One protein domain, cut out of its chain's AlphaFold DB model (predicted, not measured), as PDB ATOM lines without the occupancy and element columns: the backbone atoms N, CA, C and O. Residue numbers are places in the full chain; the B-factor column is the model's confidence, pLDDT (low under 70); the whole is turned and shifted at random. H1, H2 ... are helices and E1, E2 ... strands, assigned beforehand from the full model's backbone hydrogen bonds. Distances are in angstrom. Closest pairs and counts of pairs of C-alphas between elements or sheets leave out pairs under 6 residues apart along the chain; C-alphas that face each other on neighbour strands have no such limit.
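What this domain is: This is residues 249 to 373 of the 942 residues of the protein "Bifunctional DNA primase/polymerase-like protein" of Methylobacterium radiotolerans (UniProt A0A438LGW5). A short helix, H3, is in the middle, with the four-stranded sheet E1 to E4 on one side of it and the helix H4 on the other. H1 is near the first residues of H3 and packs on strands E2 and E3; H2 is beside H3, the small hairpin E5 E6 follows at the last residue of H3, and the hairpin E7 E8 lies farthest from the middle. The printed part has 125 residues, with named elements in the order H1 H2 E1 E2 E3 E4 H3 E5 E6 E7 E8 H4; the class is mixed, helices and strands. The larger sheet has the order E1, E2, E3, E4, antiparallel. The whole is compact, with a radius of gyration of the C-alphas of 14.0 A and spans of 38, 35 and 28 A.

How they stand to each other: H1, residues 249 to 258, is on the sheet of E1, residues 279 to 281, E2, 296 to 299, E3, 302 to 305, and E4, 310 to 312; its closest C-alphas to E3 are those of Val 257 and Gly 302, 6.3 A. These strands form a meander, each the antiparallel neighbour of the one before. Within hydrogen-bond range are N 279 and O 298 across E1 and E2, 3.0 A apart, N 297 and O 304 across E2 and E3, 2.8 A apart, and N 312 and O 303 across E3 and E4, 2.9 A apart. H3, residues 314 to 321, is on the sheet at a height of 9.8 A and over E4, running along the strands at 24 degrees to E4 on the local plane. With H1 and H3 on one face, the sheet makes two layers, helices on one face of a sheet. H3 only just touches H1, with 3 pairs of C-alphas within 8 A, the closest being Met 253 and Pro 314, 6.5 A. It also only just touches H2, residues 264 to 268, with 3 pairs, the closest C-alphas being those of Leu 267 and Ile 318, 7.1 A. H3 touches H4, residues 361 to 371, about perpendicular at 72 degrees, only just past steep, the closest C-alphas being those of Leu 315 and Ala 364, 6.1 A. E5, residues 322 to 324, and E6, residues 330 to 332, form a hairpin, with N 323 and O 331 2.8 A apart; the C-alphas of Phe 268 in H2 and Phe 332 in E6 are the closest of that pair, 4.9 A. E7, residues 337 to 341, and E8, residues 344 to 350, form a hairpin with N 339 and O 347 2.8 A apart, and both are apart from H3. In H1, H2, H3 and H4 every O i to N i+4 pair is within hydrogen-bond range.

Where its parts are: H1 begins at C-alpha 249, (64.134, 4.991, 17.401), and is 14.4 A long from first to last C-alpha. E2 is 10.0 A, E3 10.4 A and H3 10.7 A, H3 beginning at C-alpha 314, (73.207, -0.378, 22.055). E7 is 11.9 A, E8 14.4 A and H4 15.4 A, H4 ending at C-alpha 371, (75.753, -9.053, 13.630).

The domain as a whole: The two C-alphas farthest apart are those of Ser 342 and Asp 373, 40.5 A. The printed part has no cut, and the link from E1 to E2, 14 residues, is long. The mean pLDDT of the printed part is 86.6, and residues 273 to 277 and 341 to 345 are under 70.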
ATOM      1  N   GLU A 249      62.707   5.354  17.306       91.00
ATOM      2  CA  GLU A 249      64.134   4.991  17.401       91.00
ATOM      3  C   GLU A 249      64.378   4.156  18.663       91.00
ATOM      4  O   GLU A 249      65.070   3.137  18.644       91.00
ATOM      5  N   ARG A 250      63.737   4.538  19.771       88.12
ATOM      6  CA  ARG A 250      63.842   3.810  21.038       88.12
ATOM      7  C   ARG A 250      63.211   2.419  20.957       88.12
ATOM      8  O   ARG A 250      63.737   1.488  21.569       88.12
ATOM      9  N   ALA A 251      62.116   2.257  20.217       91.94
ATOM     10  CA  ALA A 251      61.516   0.949  19.960       91.94
ATOM     11  C   ALA A 251      62.484   0.029  19.190       91.94
ATOM     12  O   ALA A 251      62.642  -1.134  19.570       91.94
ATOM     13  N   VAL A 252      63.204   0.566  18.195       95.44
ATOM     14  CA  VAL A 252      64.272  -0.154  17.478       95.44
ATOM     15  C   VAL A 252      65.403  -0.547  18.432       95.44
ATOM     16  O   VAL A 252      65.767  -1.719  18.482       95.44
ATOM     17  N   MET A 253      65.902   0.375  19.264       94.69
ATOM     18  CA  MET A 253      66.977   0.069  20.224       94.69
ATOM     19  C   MET A 253      66.583  -1.020  21.227       94.69
ATOM     20  O   MET A 253      67.376  -1.915  21.507       94.69
ATOM     21  N   ARG A 254      65.344  -1.002  21.735       91.88
ATOM     22  CA  ARG A 254      64.837  -2.074  22.611       91.88
ATOM     23  C   ARG A 254      64.798  -3.424  21.893       91.88
ATOM     24  O   ARG A 254      65.159  -4.433  22.490       91.88
ATOM     25  N   ALA A 255      64.400  -3.446  20.622       93.44
ATOM     26  CA  ALA A 255      64.396  -4.665  19.816       93.44
ATOM     27  C   ALA A 255      65.818  -5.178  19.503       93.44
ATOM     28  O   ALA A 255      66.031  -6.387  19.450       93.44
ATOM     29  N   VAL A 256      66.810  -4.288  19.377       95.88
ATOM     30  CA  VAL A 256      68.232  -4.664  19.259       95.88
ATOM     31  C   VAL A 256      68.749  -5.297  20.556       95.88
ATOM     32  O   VAL A 256      69.423  -6.327  20.513       95.88
ATOM     33  N   VAL A 257      68.405  -4.731  21.720       93.00
ATOM     34  CA  VAL A 257      68.762  -5.312  23.031       93.00
ATOM     35  C   VAL A 257      68.094  -6.676  23.242       93.00
ATOM     36  O   VAL A 257      68.708  -7.593  23.793       93.00
ATOM     37  N   ALA A 258      66.870  -6.864  22.743       91.00
ATOM     38  CA  ALA A 258      66.191  -8.156  22.805       91.00
ATOM     39  C   ALA A 258      66.959  -9.273  22.069       91.00
ATOM     40  O   ALA A 258      66.833 -10.426  22.471       91.00
ATOM     41  N   ARG A 259      67.786  -8.922  21.068       91.75
ATOM     42  CA  ARG A 259      68.707  -9.813  20.332       91.75
ATOM     43  C   ARG A 259      70.167  -9.720  20.813       91.75
ATOM     44  O   ARG A 259      71.098  -9.909  20.027       91.75
ATOM     45  N   ARG A 260      70.397  -9.378  22.087       91.69
ATOM     46  CA  ARG A 260      71.735  -9.200  22.697       91.69
ATOM     47  C   ARG A 260      72.709 -10.355  22.456       91.69
ATOM     48  O   ARG A 260      73.907 -10.112  22.362       91.69
ATOM     49  N   GLU A 261      72.228 -11.584  22.308       90.31
ATOM     50  CA  GLU A 261      73.030 -12.770  21.993       90.31
ATOM     51  C   GLU A 261      73.765 -12.717  20.664       90.31
ATOM     52  O   GLU A 261      74.804 -13.354  20.525       90.31
ATOM     53  N   ALA A 262      73.267 -11.928  19.716       91.50
ATOM     54  CA  ALA A 262      73.888 -11.799  18.414       91.50
ATOM     55  C   ALA A 262      75.120 -10.875  18.434       91.50
ATOM     56  O   ALA A 262      76.013 -11.037  17.610       91.50
ATOM     57  N   TRP A 263      75.199  -9.916  19.367       93.69
ATOM     58  CA  TRP A 263      76.189  -8.832  19.293       93.69
ATOM     59  C   TRP A 263      76.967  -8.569  20.588       93.69
ATOM     60  O   TRP A 263      78.165  -8.322  20.516       93.69
ATOM     61  N   VAL A 264      76.359  -8.668  21.775       93.88
ATOM     62  CA  VAL A 264      77.047  -8.345  23.045       93.88
ATOM     63  C   VAL A 264      78.285  -9.224  23.287       93.88
ATOM     64  O   VAL A 264      79.329  -8.660  23.618       93.88
ATOM     65  N   PRO A 265      78.245 -10.559  23.068       92.44
ATOM     66  CA  PRO A 265      79.436 -11.402  23.182       92.44
ATOM     67  C   PRO A 265      80.587 -10.971  22.268       92.44
ATOM     68  O   PRO A 265      81.749 -11.075  22.649       92.44
ATOM     69  N   ASN A 266      80.261 -10.460  21.079       91.56
ATOM     70  CA  ASN A 266      81.240 -10.029  20.085       91.56
ATOM     71  C   ASN A 266      81.861  -8.676  20.445       91.56
ATOM     72  O   ASN A 266      83.061  -8.507  20.273       91.56
ATOM     73  N   LEU A 267      81.078  -7.748  21.013       94.25
ATOM     74  CA  LEU A 267      81.595  -6.454  21.472       94.25
ATOM     75  C   LEU A 267      82.612  -6.617  22.607       94.25
ATOM     76  O   LEU A 267      83.648  -5.967  22.590       94.25
ATOM     77  N   PHE A 268      82.310  -7.459  23.598       91.50
ATOM     78  CA  PHE A 268      83.144  -7.617  24.797       91.50
ATOM     79  C   PHE A 268      84.130  -8.789  24.719       91.50
ATOM     80  O   PHE A 268      84.868  -9.020  25.672       91.50
ATOM     81  N   ASN A 269      84.130  -9.551  23.616       84.75
ATOM     82  CA  ASN A 269      84.813 -10.846  23.515       84.75
ATOM     83  C   ASN A 269      84.534 -11.732  24.749       84.75
ATOM     84  O   ASN A 269      85.433 -12.269  25.400       84.75
ATOM     85  N   TRP A 270      83.253 -11.810  25.111       83.31
ATOM     86  CA  TRP A 270      82.775 -12.296  26.402       83.31
ATOM     87  C   TRP A 270      81.729 -13.394  26.217       83.31
ATOM     88  O   TRP A 270      80.892 -13.321  25.320       83.31
ATOM     89  N   THR A 271      81.749 -14.422  27.070       80.94
ATOM     90  CA  THR A 271      80.798 -15.545  26.989       80.94
ATOM     91  C   THR A 271      79.784 -15.475  28.136       80.94
ATOM     92  O   THR A 271      80.193 -15.596  29.290       80.94
ATOM     93  N   PRO A 272      78.474 -15.332  27.857       78.81
ATOM     94  CA  PRO A 272      77.455 -15.272  28.902       78.81
ATOM     95  C   PRO A 272      77.244 -16.608  29.619       78.81
ATOM     96  O   PRO A 272      77.257 -17.669  28.995       78.81
ATOM     97  N   ASP A 273      76.932 -16.546  30.917       69.62
ATOM     98  CA  ASP A 273      76.322 -17.668  31.641       69.62
ATOM     99  C   ASP A 273      74.865 -17.860  31.151       69.62
ATOM    100  O   ASP A 273      74.082 -16.901  31.151       69.62
ATOM    101  N   PRO A 274      74.474 -19.067  30.698       58.41
ATOM    102  CA  PRO A 274      73.156 -19.332  30.121       58.41
ATOM    103  C   PRO A 274      72.003 -19.393  31.142       58.41
ATOM    104  O   PRO A 274      70.847 -19.550  30.738       58.41
ATOM    105  N   THR A 275      72.259 -19.289  32.449       53.25
ATOM    106  CA  THR A 275      71.198 -19.304  33.467       53.25
ATOM    107  C   THR A 275      70.462 -17.954  33.525       53.25
ATOM    108  O   THR A 275      71.055 -16.891  33.660       53.25
ATOM    109  N   THR A 276      69.137 -17.978  33.353       54.47
ATOM    110  CA  THR A 276      68.265 -16.806  33.140       54.47
ATOM    111  C   THR A 276      68.379 -15.732  34.233       54.47
ATOM    112  O   THR A 276      67.684 -15.778  35.247       54.47
ATOM    113  N   GLY A 277      69.211 -14.724  33.973       65.62
ATOM    114  CA  GLY A 277      69.341 -13.469  34.707       65.62
ATOM    115  C   GLY A 277      69.835 -12.350  33.776       65.62
ATOM    116  O   GLY A 277      70.100 -12.612  32.599       65.62
ATOM    117  N   PRO A 278      69.933 -11.093  34.247       77.94
ATOM    118  CA  PRO A 278      70.628 -10.055  33.487       77.94
ATOM    119  C   PRO A 278      72.087 -10.461  33.276       77.94
ATOM    120  O   PRO A 278      72.726 -10.944  34.212       77.94
ATOM    121  N   TRP A 279      72.614 -10.261  32.069       88.19
ATOM    122  CA  TRP A 279      74.028 -10.506  31.788       88.19
ATOM    123  C   TRP A 279      74.858  -9.450  32.490       88.19
ATOM    124  O   TRP A 279      74.635  -8.261  32.272       88.19
ATOM    125  N   ARG A 280      75.765  -9.885  33.361       88.00
ATOM    126  CA  ARG A 280      76.611  -9.000  34.156       88.00
ATOM    127  C   ARG A 280      78.027  -9.067  33.628       88.00
ATOM    128  O   ARG A 280      78.596 -10.151  33.583       88.00
ATOM    129  N   ILE A 281      78.548  -7.911  33.250       90.50
ATOM    130  CA  ILE A 281      79.937  -7.718  32.865       90.50
ATOM    131  C   ILE A 281      80.579  -6.955  34.015       90.50
ATOM    132  O   ILE A 281      80.187  -5.825  34.328       90.50
ATOM    133  N   THR A 282      81.497  -7.617  34.703       90.31
ATOM    134  CA  THR A 282      82.118  -7.097  35.918       90.31
ATOM    135  C   THR A 282      83.049  -5.932  35.612       90.31
ATOM    136  O   THR A 282      83.593  -5.818  34.514       90.31
ATOM    137  N   SER A 283      83.288  -5.055  36.589       88.88
ATOM    138  CA  SER A 283      84.233  -3.946  36.381       88.88
ATOM    139  C   SER A 283      85.670  -4.401  36.090       88.88
ATOM    140  O   SER A 283      86.406  -3.670  35.425       88.88
ATOM    141  N   GLY A 284      86.050  -5.614  36.503       87.19
ATOM    142  CA  GLY A 284      87.326  -6.216  36.113       87.19
ATOM    143  C   GLY A 284      87.362  -6.657  34.654       87.19
ATOM    144  O   GLY A 284      88.315  -6.350  33.943       87.19
ATOM    145  N   GLU A 285      86.286  -7.272  34.154       88.56
ATOM    146  CA  GLU A 285      86.135  -7.575  32.721       88.56
ATOM    147  C   GLU A 285      86.097  -6.299  31.863       88.56
ATOM    148  O   GLU A 285      86.521  -6.323  30.712       88.56
ATOM    149  N   LEU A 286      85.654  -5.175  32.438       91.38
ATOM    150  CA  LEU A 286      85.651  -3.861  31.790       91.38
ATOM    151  C   LEU A 286      86.974  -3.077  31.928       91.38
ATOM    152  O   LEU A 286      87.062  -1.964  31.414       91.38
ATOM    153  N   TRP A 287      87.985  -3.619  32.615       89.69
ATOM    154  CA  TRP A 287      89.283  -2.971  32.887       89.69
ATOM    155  C   TRP A 287      89.181  -1.637  33.640       89.69
ATOM    156  O   TRP A 287      89.911  -0.688  33.365       89.69
ATOM    157  N   ARG A 288      88.260  -1.548  34.603       90.25
ATOM    158  CA  ARG A 288      88.016  -0.318  35.382       90.25
ATOM    159  C   ARG A 288      87.853  -0.544  36.880       90.25
ATOM    160  O   ARG A 288      87.394   0.355  37.580       90.25
ATOM    161  N   GLU A 289      88.228  -1.723  37.365       84.75
ATOM    162  CA  GLU A 289      88.117  -2.132  38.770       84.75
ATOM    163  C   GLU A 289      88.853  -1.213  39.751       84.75
ATOM    164  O   GLU A 289      88.485  -1.159  40.916       84.75
ATOM    165  N   ASP A 290      89.829  -0.422  39.304       79.44
ATOM    166  CA  ASP A 290      90.504   0.564  40.159       79.44
ATOM    167  C   ASP A 290      89.665   1.833  40.413       79.44
ATOM    168  O   ASP A 290      89.924   2.573  41.366       79.44
ATOM    169  N   VAL A 291      88.651   2.098  39.579       79.00
ATOM    170  CA  VAL A 291      87.867   3.349  39.582       79.00
ATOM    171  C   VAL A 291      86.385   3.095  39.860       79.00
ATOM    172  O   VAL A 291      85.762   3.847  40.609       79.00
ATOM    173  N   LEU A 292      85.820   2.025  39.298       86.38
ATOM    174  CA  LEU A 292      84.424   1.624  39.449       86.38
ATOM    175  C   LEU A 292      84.370   0.156  39.882       86.38
ATOM    176  O   LEU A 292      85.049  -0.685  39.312       86.38
ATOM    177  N   GLN A 293      83.567  -0.148  40.901       83.00
ATOM    178  CA  GLN A 293      83.481  -1.498  41.488       83.00
ATOM    179  C   GLN A 293      82.213  -2.257  41.077       83.00
ATOM    180  O   GLN A 293      82.101  -3.451  41.327       83.00
ATOM    181  N   GLU A 294      81.238  -1.566  40.488       85.81
ATOM    182  CA  GLU A 294      79.913  -2.113  40.186       85.81
ATOM    183  C   GLU A 294      79.814  -2.575  38.723       85.81
ATOM    184  O   GLU A 294      80.494  -2.054  37.832       85.81
ATOM    185  N   ASP A 295      78.956  -3.562  38.477       88.81
ATOM    186  CA  ASP A 295      78.855  -4.248  37.186       88.81
ATOM    187  C   ASP A 295      78.030  -3.460  36.156       88.81
ATOM    188  O   ASP A 295      77.109  -2.705  36.485       88.81
ATOM    189  N   LEU A 296      78.286  -3.723  34.876       92.06
ATOM    190  CA  LEU A 296      77.380  -3.367  33.792       92.06
ATOM    191  C   LEU A 296      76.405  -4.519  33.542       92.06
ATOM    192  O   LEU A 296      76.809  -5.666  33.368       92.06
ATOM    193  N   CYS A 297      75.108  -4.226  33.524       90.00
ATOM    194  CA  CYS A 297      74.049  -5.215  33.357       90.00
ATOM    195  C   CYS A 297      73.294  -5.020  32.036       90.00
ATOM    196  O   CYS A 297      72.710  -3.963  31.791       90.00
ATOM    197  N   VAL A 298      73.224  -6.073  31.223       88.62
ATOM    198  CA  VAL A 298      72.409  -6.139  30.004       88.62
ATOM    199  C   VAL A 298      71.156  -6.975  30.281       88.62
ATOM    200  O   VAL A 298      71.213  -8.195  30.460       88.62
ATOM    201  N   TYR A 299      70.006  -6.309  30.318       86.06
ATOM    202  CA  TYR A 299      68.678  -6.911  30.430       86.06
ATOM    203  C   TYR A 299      68.097  -7.186  29.034       86.06
ATOM    204  O   TYR A 299      68.570  -6.618  28.054       86.06
ATOM    205  N   PRO A 300      67.043  -8.011  28.907       81.38
ATOM    206  CA  PRO A 300      66.336  -8.178  27.634       81.38
ATOM    207  C   PRO A 300      65.700  -6.892  27.084       81.38
ATOM    208  O   PRO A 300      65.443  -6.807  25.889       81.38
ATOM    209  N   ASP A 301      65.423  -5.909  27.940       75.62
ATOM    210  CA  ASP A 301      64.690  -4.686  27.600       75.62
ATOM    211  C   ASP A 301      65.464  -3.383  27.869       75.62
ATOM    212  O   ASP A 301      64.905  -2.297  27.682       75.62
ATOM    213  N   GLY A 302      66.744  -3.471  28.252       84.56
ATOM    214  CA  GLY A 302      67.612  -2.311  28.459       84.56
ATOM    215  C   GLY A 302      69.015  -2.665  28.952       84.56
ATOM    216  O   GLY A 302      69.288  -3.797  29.336       84.56
ATOM    217  N   ILE A 303      69.915  -1.682  28.958       87.81
ATOM    218  CA  ILE A 303      71.278  -1.823  29.482       87.81
ATOM    219  C   ILE A 303      71.474  -0.779  30.579       87.81
ATOM    220  O   ILE A 303      71.074   0.376  30.421       87.81
ATOM    221  N   TYR A 304      72.071  -1.176  31.696       89.25
ATOM    222  CA  TYR A 304      72.354  -0.273  32.804       89.25
ATOM    223  C   TYR A 304      73.739  -0.534  33.374       89.25
ATOM    224  O   TYR A 304      74.058  -1.657  33.755       89.25
ATOM    225  N   ASP A 305      74.538   0.517  33.465       88.19
ATOM    226  CA  ASP A 305      75.843   0.495  34.096       88.19
ATOM    227  C   ASP A 305      75.721   0.984  35.548       88.19
ATOM    228  O   ASP A 305      75.445   2.160  35.804       88.19
ATOM    229  N   PHE A 306      75.907   0.076  36.511       83.44
ATOM    230  CA  PHE A 306      75.847   0.413  37.935       83.44
ATOM    231  C   PHE A 306      77.110   1.122  38.428       83.44
ATOM    232  O   PHE A 306      77.032   1.822  39.436       83.44
ATOM    233  N   GLY A 307      78.233   1.002  37.713       82.00
ATOM    234  CA  GLY A 307      79.461   1.737  38.006       82.00
ATOM    235  C   GLY A 307      79.286   3.229  37.751       82.00
ATOM    236  O   GLY A 307      79.490   4.044  38.646       82.00
ATOM    237  N   THR A 308      78.843   3.586  36.547       82.62
ATOM    238  CA  THR A 308      78.624   4.993  36.162       82.62
ATOM    239  C   THR A 308      77.231   5.526  36.529       82.62
ATOM    240  O   THR A 308      76.951   6.710  36.353       82.62
ATOM    241  N   GLU A 309      76.362   4.667  37.071       81.25
ATOM    242  CA  GLU A 309      74.959   4.942  37.405       81.25
ATOM    243  C   GLU A 309      74.135   5.507  36.228       81.25
ATOM    244  O   GLU A 309      73.311   6.412  36.405       81.25
ATOM    245  N   ARG A 310      74.318   4.962  35.018       82.44
ATOM    246  CA  ARG A 310      73.579   5.396  33.817       82.44
ATOM    247  C   ARG A 310      73.054   4.239  32.976       82.44
ATOM    248  O   ARG A 310      73.594   3.139  32.962       82.44
ATOM    249  N   GLY A 311      71.978   4.514  32.245       83.12
ATOM    250  CA  GLY A 311      71.467   3.608  31.222       83.12
ATOM    251  C   GLY A 311      72.239   3.757  29.915       83.12
ATOM    252  O   GLY A 311      72.590   4.876  29.544       83.12
ATOM    253  N   HIS A 312      72.422   2.645  29.209       87.25
ATOM    254  CA  HIS A 312      72.920   2.623  27.838       87.25
ATOM    255  C   HIS A 312      71.823   2.139  26.882       87.25
ATOM    256  O   HIS A 312      70.968   1.319  27.225       87.25
ATOM    257  N   ASP A 313      71.868   2.651  25.660       92.31
ATOM    258  CA  ASP A 313      71.324   1.974  24.487       92.31
ATOM    259  C   ASP A 313      72.463   1.216  23.765       92.31
ATOM    260  O   ASP A 313      73.633   1.376  24.129       92.31
ATOM    261  N   PRO A 314      72.168   0.361  22.770       95.56
ATOM    262  CA  PRO A 314      73.207  -0.378  22.055       95.56
ATOM    263  C   PRO A 314      74.313   0.509  21.472       95.56
ATOM    264  O   PRO A 314      75.479   0.129  21.524       95.56
ATOM    265  N   LEU A 315      73.974   1.694  20.953       94.62
ATOM    266  CA  LEU A 315      74.941   2.577  20.298       94.62
ATOM    267  C   LEU A 315      75.896   3.202  21.306       94.62
ATOM    268  O   LEU A 315      77.105   3.071  21.163       94.62
ATOM    269  N   SER A 316      75.360   3.809  22.363       92.69
ATOM    270  CA  SER A 316      76.163   4.385  23.444       92.69
ATOM    271  C   SER A 316      77.038   3.344  24.144       92.69
ATOM    272  O   SER A 316      78.140   3.679  24.559       92.69
ATOM    273  N   LEU A 317      76.598   2.083  24.244       95.12
ATOM    274  CA  LEU A 317      77.434   0.998  24.763       95.12
ATOM    275  C   LEU A 317      78.623   0.697  23.834       95.12
ATOM    276  O   LEU A 317      79.756   0.596  24.298       95.12
ATOM    277  N   ILE A 318      78.378   0.585  22.524       96.69
ATOM    278  CA  ILE A 318      79.426   0.311  21.527       96.69
ATOM    279  C   ILE A 318      80.409   1.481  21.418       96.69
ATOM    280  O   ILE A 318      81.610   1.261  21.325       96.69
ATOM    281  N   GLN A 319      79.927   2.722  21.439       95.12
ATOM    282  CA  GLN A 319      80.787   3.906  21.366       95.12
ATOM    283  C   GLN A 319      81.693   4.046  22.586       95.12
ATOM    284  O   GLN A 319      82.811   4.534  22.462       95.12
ATOM    285  N   GLU A 320      81.216   3.625  23.752       93.81
ATOM    286  CA  GLU A 320      81.974   3.741  24.989       93.81
ATOM    287  C   GLU A 320      82.992   2.620  25.180       93.81
ATOM    288  O   GLU A 320      84.115   2.884  25.590       93.81
ATOM    289  N   PHE A 321      82.613   1.374  24.885       94.94
ATOM    290  CA  PHE A 321      83.457   0.209  25.159       94.94
ATOM    291  C   PHE A 321      84.107  -0.389  23.912       94.94
ATOM    292  O   PHE A 321      85.003  -1.217  24.042       94.94
ATOM    293  N   GLY A 322      83.691   0.009  22.712       94.94
ATOM    294  CA  GLY A 322      84.246  -0.493  21.459       94.94
ATOM    295  C   GLY A 322      85.564   0.183  21.080       94.94
ATOM    296  O   GLY A 322      85.775   1.358  21.378       94.94
ATOM    297  N   ALA A 323      86.427  -0.541  20.375       94.44
ATOM    298  CA  ALA A 323      87.590  -0.011  19.667       94.44
ATOM    299  C   ALA A 323      87.573  -0.506  18.224       94.44
ATOM    300  O   ALA A 323      87.292  -1.677  17.973       94.44
ATOM    301  N   VAL A 324      87.869   0.387  17.279       93.19
ATOM    302  CA  VAL A 324      87.942   0.005  15.869       93.19
ATOM    303  C   VAL A 324      89.335  -0.494  15.518       93.19
ATOM    304  O   VAL A 324      90.319   0.235  15.661       93.19
ATOM    305  N   GLU A 325      89.395  -1.718  15.010       88.38
ATOM    306  CA  GLU A 325      90.618  -2.394  14.593       88.38
ATOM    307  C   GLU A 325      91.045  -1.994  13.168       88.38
ATOM    308  O   GLU A 325      90.325  -1.319  12.424       88.38
ATOM    309  N   GLY A 326      92.262  -2.383  12.770       73.25
ATOM    310  CA  GLY A 326      92.866  -1.981  11.491       73.25
ATOM    311  C   GLY A 326      92.146  -2.499  10.238       73.25
ATOM    312  O   GLY A 326      92.358  -1.965   9.149       73.25
ATOM    313  N   ASP A 327      91.293  -3.512  10.379       80.12
ATOM    314  CA  ASP A 327      90.423  -4.054   9.330       80.12
ATOM    315  C   ASP A 327      89.006  -3.441   9.331       80.12
ATOM    316  O   ASP A 327      88.205  -3.744   8.444       80.12
ATOM    317  N   GLY A 328      88.716  -2.532  10.271       77.88
ATOM    318  CA  GLY A 328      87.414  -1.887  10.434       77.88
ATOM    319  C   GLY A 328      86.425  -2.663  11.308       77.88
ATOM    320  O   GLY A 328      85.258  -2.265  11.387       77.88
ATOM    321  N   GLU A 329      86.858  -3.749  11.952       91.56
ATOM    322  CA  GLU A 329      86.048  -4.481  12.923       91.56
ATOM    323  C   GLU A 329      85.982  -3.742  14.269       91.56
ATOM    324  O   GLU A 329      86.843  -2.915  14.576       91.56
ATOM    325  N   ILE A 330      84.924  -3.978  15.055       94.62
ATOM    326  CA  ILE A 330      84.750  -3.352  16.373       94.62
ATOM    327  C   ILE A 330      84.853  -4.433  17.444       94.62
ATOM    328  O   ILE A 330      83.956  -5.266  17.573       94.62
ATOM    329  N   GLY A 331      85.942  -4.389  18.206       91.31
ATOM    330  CA  GLY A 331      86.190  -5.245  19.363       91.31
ATOM    331  C   GLY A 331      86.118  -4.471  20.677       91.31
ATOM    332  O   GLY A 331      85.778  -3.285  20.706       91.31
ATOM    333  N   PHE A 332      86.466  -5.132  21.780       93.56
ATOM    334  CA  PHE A 332      86.505  -4.506  23.099       93.56
ATOM    335  C   PHE A 332      87.732  -3.597  23.241       93.56
ATOM    336  O   PHE A 332      88.867  -4.058  23.156       93.56
ATOM    337  N   GLY A 333      87.500  -2.311  23.491       89.31
ATOM    338  CA  GLY A 333      88.528  -1.276  23.628       89.31
ATOM    339  C   GLY A 333      88.912  -0.918  25.059       89.31
ATOM    340  O   GLY A 333      89.578   0.093  25.262       89.31
ATOM    341  N   GLY A 334      88.437  -1.665  26.059       90.56
ATOM    342  CA  GLY A 334      88.551  -1.258  27.460       90.56
ATOM    343  C   GLY A 334      87.599  -0.115  27.820       90.56
ATOM    344  O   GLY A 334      86.992   0.518  26.950       90.56
ATOM    345  N   ALA A 335      87.457   0.159  29.114       91.88
ATOM    346  CA  ALA A 335      86.712   1.319  29.582       91.88
ATOM    347  C   ALA A 335      87.517   2.628  29.430       91.88
ATOM    348  O   ALA A 335      88.730   2.621  29.644       91.88
ATOM    349  N   PRO A 336      86.859   3.758  29.115       91.50
ATOM    350  CA  PRO A 336      87.501   5.069  29.112       91.50
ATOM    351  C   PRO A 336      87.811   5.554  30.537       91.50
ATOM    352  O   PRO A 336      87.380   4.964  31.533       91.50
ATOM    353  N   GLU A 337      88.525   6.673  30.651       90.00
ATOM    354  CA  GLU A 337      88.773   7.298  31.949       90.00
ATOM    355  C   GLU A 337      87.507   7.985  32.469       90.00
ATOM    356  O   GLU A 337      86.901   8.815  31.783       90.00
ATOM    357  N   TYR A 338      87.138   7.682  33.715       89.38
ATOM    358  CA  TYR A 338      85.989   8.288  34.384       89.38
ATOM    359  C   TYR A 338      86.408   9.328  35.415       89.38
ATOM    360  O   TYR A 338      87.346   9.132  36.187       89.38
ATOM    361  N   GLY A 339      85.643  10.410  35.499       81.25
ATOM    362  CA  GLY A 339      85.797  11.404  36.545       81.25
ATOM    363  C   GLY A 339      84.638  12.393  36.626       81.25
ATOM    364  O   GLY A 339      83.661  12.304  35.877       81.25
ATOM    365  N   PRO A 340      84.714  13.346  37.565       75.94
ATOM    366  CA  PRO A 340      83.623  14.273  37.811       75.94
ATOM    367  C   PRO A 340      83.562  15.370  36.736       75.94
ATOM    368  O   PRO A 340      84.469  16.196  36.631       75.94
ATOM    369  N   ILE A 341      82.447  15.441  36.003       66.44
ATOM    370  CA  ILE A 341      82.074  16.594  35.168       66.44
ATOM    371  C   ILE A 341      80.727  17.119  35.664       66.44
ATOM    372  O   ILE A 341      79.705  16.448  35.545       66.44
ATOM    373  N   SER A 342      80.709  18.352  36.178       67.62
ATOM    374  CA  SER A 342      79.481  19.023  36.633       67.62
ATOM    375  C   SER A 342      78.702  18.194  37.679       67.62
ATOM    376  O   SER A 342      79.209  17.962  38.776       67.62
ATOM    377  N   ASP A 343      77.478  17.759  37.366       59.00
ATOM    378  CA  ASP A 343      76.570  16.967  38.200       59.00
ATOM    379  C   ASP A 343      76.715  15.449  37.991       59.00
ATOM    380  O   ASP A 343      75.975  14.673  38.599       59.00
ATOM    381  N   ARG A 344      77.675  15.013  37.164       63.22
ATOM    382  CA  ARG A 344      77.955  13.603  36.880       63.22
ATOM    383  C   ARG A 344      79.284  13.187  37.520       63.22
ATOM    384  O   ARG A 344      80.341  13.593  37.037       63.22
ATOM    385  N   PRO A 345      79.264  12.385  38.599       68.94
ATOM    386  CA  PRO A 345      80.480  11.991  39.312       68.94
ATOM    387  C   PRO A 345      81.390  11.040  38.513       68.94
ATOM    388  O   PRO A 345      82.586  11.002  38.788       68.94
ATOM    389  N   TYR A 346      80.841  10.320  37.528       80.25
ATOM    390  CA  TYR A 346      81.542   9.314  36.719       80.25
ATOM    391  C   TYR A 346      81.296   9.533  35.217       80.25
ATOM    392  O   TYR A 346      80.829   8.646  34.508       80.25
ATOM    393  N   ALA A 347      81.534  10.757  34.742       81.44
ATOM    394  CA  ALA A 347      81.503  11.070  33.317       81.44
ATOM    395  C   ALA A 347      82.808  10.631  32.638       81.44
ATOM    396  O   ALA A 347      83.843  10.536  33.294       81.44
ATOM    397  N   VAL A 348      82.767  10.405  31.325       86.62
ATOM    398  CA  VAL A 348      83.974  10.145  30.531       86.62
ATOM    399  C   VAL A 348      84.799  11.433  30.457       86.62
ATOM    400  O   VAL A 348      84.303  12.458  29.992       86.62
ATOM    401  N   ILE A 349      86.038  11.397  30.949       87.19
ATOM    402  CA  ILE A 349      86.950  12.556  30.997       87.19
ATOM    403  C   ILE A 349      88.143  12.424  30.046       87.19
ATOM    404  O   ILE A 349      88.831  13.416  29.800       87.19
ATOM    405  N   GLY A 350      88.383  11.231  29.506       85.19
ATOM    406  CA  GLY A 350      89.521  10.953  28.642       85.19
ATOM    407  C   GLY A 350      89.584   9.496  28.199       85.19
ATOM    408  O   GLY A 350      88.727   8.687  28.549       85.19
ATOM    409  N   GLU A 351      90.623   9.182  27.435       89.31
ATOM    410  CA  GLU A 351      90.998   7.821  27.053       89.31
ATOM    411  C   GLU A 351      92.368   7.516  27.650       89.31
ATOM    412  O   GLU A 351      93.315   8.275  27.432       89.31
ATOM    413  N   GLY A 352      92.459   6.426  28.414       73.12
ATOM    414  CA  GLY A 352      93.701   6.039  29.086       73.12
ATOM    415  C   GLY A 352      94.742   5.464  28.124       73.12
ATOM    416  O   GLY A 352      95.942   5.580  28.367       73.12
ATOM    417  N   ASP A 353      94.286   4.885  27.010       80.38
ATOM    418  CA  ASP A 353      95.131   4.395  25.923       80.38
ATOM    419  C   ASP A 353      95.004   5.325  24.698       80.38
ATOM    420  O   ASP A 353      93.922   5.421  24.110       80.38
ATOM    421  N   PRO A 354      96.083   6.026  24.290       78.50
ATOM    422  CA  PRO A 354      96.049   6.947  23.156       78.50
ATOM    423  C   PRO A 354      95.856   6.255  21.798       78.50
ATOM    424  O   PRO A 354      95.533   6.942  20.825       78.50
ATOM    425  N   ASP A 355      96.055   4.936  21.714       82.94
ATOM    426  CA  ASP A 355      95.903   4.165  20.480       82.94
ATOM    427  C   ASP A 355      94.460   3.654  20.279       82.94
ATOM    428  O   ASP A 355      94.105   3.196  19.187       82.94
ATOM    429  N   VAL A 356      93.589   3.774  21.292       89.31
ATOM    430  CA  VAL A 356      92.182   3.366  21.201       89.31
ATOM    431  C   VAL A 356      91.371   4.378  20.394       89.31
ATOM    432  O   VAL A 356      91.172   5.530  20.783       89.31
ATOM    433  N   ARG A 357      90.817   3.919  19.266       93.00
ATOM    434  CA  ARG A 357      89.846   4.678  18.471       93.00
ATOM    435  C   ARG A 357      88.431   4.168  18.717       93.00
ATOM    436  O   ARG A 357      88.050   3.123  18.190       93.00
ATOM    437  N   ARG A 358      87.623   4.944  19.442       93.25
ATOM    438  CA  ARG A 358      86.194   4.652  19.629       93.25
ATOM    439  C   ARG A 358      85.420   4.725  18.302       93.25
ATOM    440  O   ARG A 358      85.712   5.599  17.474       93.25
ATOM    441  N   PRO A 359      84.444   3.830  18.070       92.50
ATOM    442  CA  PRO A 359      83.625   3.870  16.868       92.50
ATOM    443  C   PRO A 359      82.679   5.072  16.872       92.50
ATOM    444  O   PRO A 359      82.159   5.503  17.902       92.50
ATOM    445  N   THR A 360      82.413   5.605  15.687       90.75
ATOM    446  CA  THR A 360      81.329   6.567  15.471       90.75
ATOM    447  C   THR A 360      79.962   5.877  15.548       90.75
ATOM    448  O   THR A 360      79.854   4.663  15.380       90.75
ATOM    449  N   GLU A 361      78.891   6.649  15.753       89.00
ATOM    450  CA  GLU A 361      77.513   6.127  15.778       89.00
ATOM    451  C   GLU A 361      77.177   5.354  14.485       89.00
ATOM    452  O   GLU A 361      76.605   4.267  14.535       89.00
ATOM    453  N   ALA A 362      77.625   5.858  13.329       87.62
ATOM    454  CA  ALA A 362      77.427   5.212  12.032       87.62
ATOM    455  C   ALA A 362      78.199   3.886  11.893       87.62
ATOM    456  O   ALA A 362      77.664   2.916  11.355       87.62
ATOM    457  N   GLU A 363      79.441   3.823  12.390       92.56
ATOM    458  CA  GLU A 363      80.227   2.581  12.429       92.56
ATOM    459  C   GLU A 363      79.571   1.547  13.357       92.56
ATOM    460  O   GLU A 363      79.449   0.384  12.976       92.56
ATOM    461  N   ALA A 364      79.069   1.975  14.522       94.88
ATOM    462  CA  ALA A 364      78.346   1.116  15.460       94.88
ATOM    463  C   ALA A 364      77.047   0.553  14.855       94.88
ATOM    464  O   ALA A 364      76.768  -0.637  15.001       94.88
ATOM    465  N   ILE A 365      76.273   1.369  14.128       94.75
ATOM    466  CA  ILE A 365      75.059   0.908  13.433       94.75
ATOM    467  C   ILE A 365      75.410  -0.085  12.321       94.75
ATOM    468  O   ILE A 365      74.803  -1.152  12.238       94.75
ATOM    469  N   ALA A 366      76.405   0.227  11.485       92.69
ATOM    470  CA  ALA A 366      76.838  -0.670  10.416       92.69
ATOM    471  C   ALA A 366      77.343  -2.013  10.964       92.69
ATOM    472  O   ALA A 366      77.074  -3.058  10.372       92.69
ATOM    473  N   TRP A 367      78.047  -1.991  12.095       95.19
ATOM    474  CA  TRP A 367      78.488  -3.184  12.810       95.19
ATOM    475  C   TRP A 367      77.301  -3.984  13.368       95.19
ATOM    476  O   TRP A 367      77.169  -5.165  13.050       95.19
ATOM    477  N   LEU A 368      76.360  -3.344  14.073       96.56
ATOM    478  CA  LEU A 368      75.144  -4.003  14.572       96.56
ATOM    479  C   LEU A 368      74.329  -4.650  13.452       96.56
ATOM    480  O   LEU A 368      73.882  -5.785  13.603       96.56
ATOM    481  N   CYS A 369      74.153  -3.970  12.316       94.81
ATOM    482  CA  CYS A 369      73.451  -4.538  11.168       94.81
ATOM    483  C   CYS A 369      74.117  -5.825  10.664       94.81
ATOM    484  O   CYS A 369      73.396  -6.759  10.332       94.81
ATOM    485  N   ARG A 370      75.456  -5.927  10.665       93.25
ATOM    486  CA  ARG A 370      76.146  -7.179  10.299       93.25
ATOM    487  C   ARG A 370      75.840  -8.305  11.286       93.25
ATOM    488  O   ARG A 370      75.460  -9.388  10.860       93.25
ATOM    489  N   TYR A 371      75.956  -8.039  12.587       92.94
ATOM    490  CA  TYR A 371      75.753  -9.053  13.630       92.94
ATOM    491  C   TYR A 371      74.293  -9.468  13.817       92.94
ATOM    492  O   TYR A 371      74.010 -10.556  14.307       92.94
ATOM    493  N   LEU A 372      73.350  -8.621  13.412       94.62
ATOM    494  CA  LEU A 372      71.921  -8.917  13.452       94.62
ATOM    495  C   LEU A 372      71.403  -9.561  12.154       94.62
ATOM    496  O   LEU A 372      70.187  -9.738  12.034       94.62
ATOM    497  N   ASP A 373      72.280  -9.915  11.208       90.25
ATOM    498  CA  ASP A 373      71.926 -10.403   9.864       90.25
ATOM    499  C   ASP A 373      70.999  -9.432   9.102       90.25
ATOM    500  O   ASP A 373      70.052  -9.827   8.417       90.25
TER     501      ASP A 373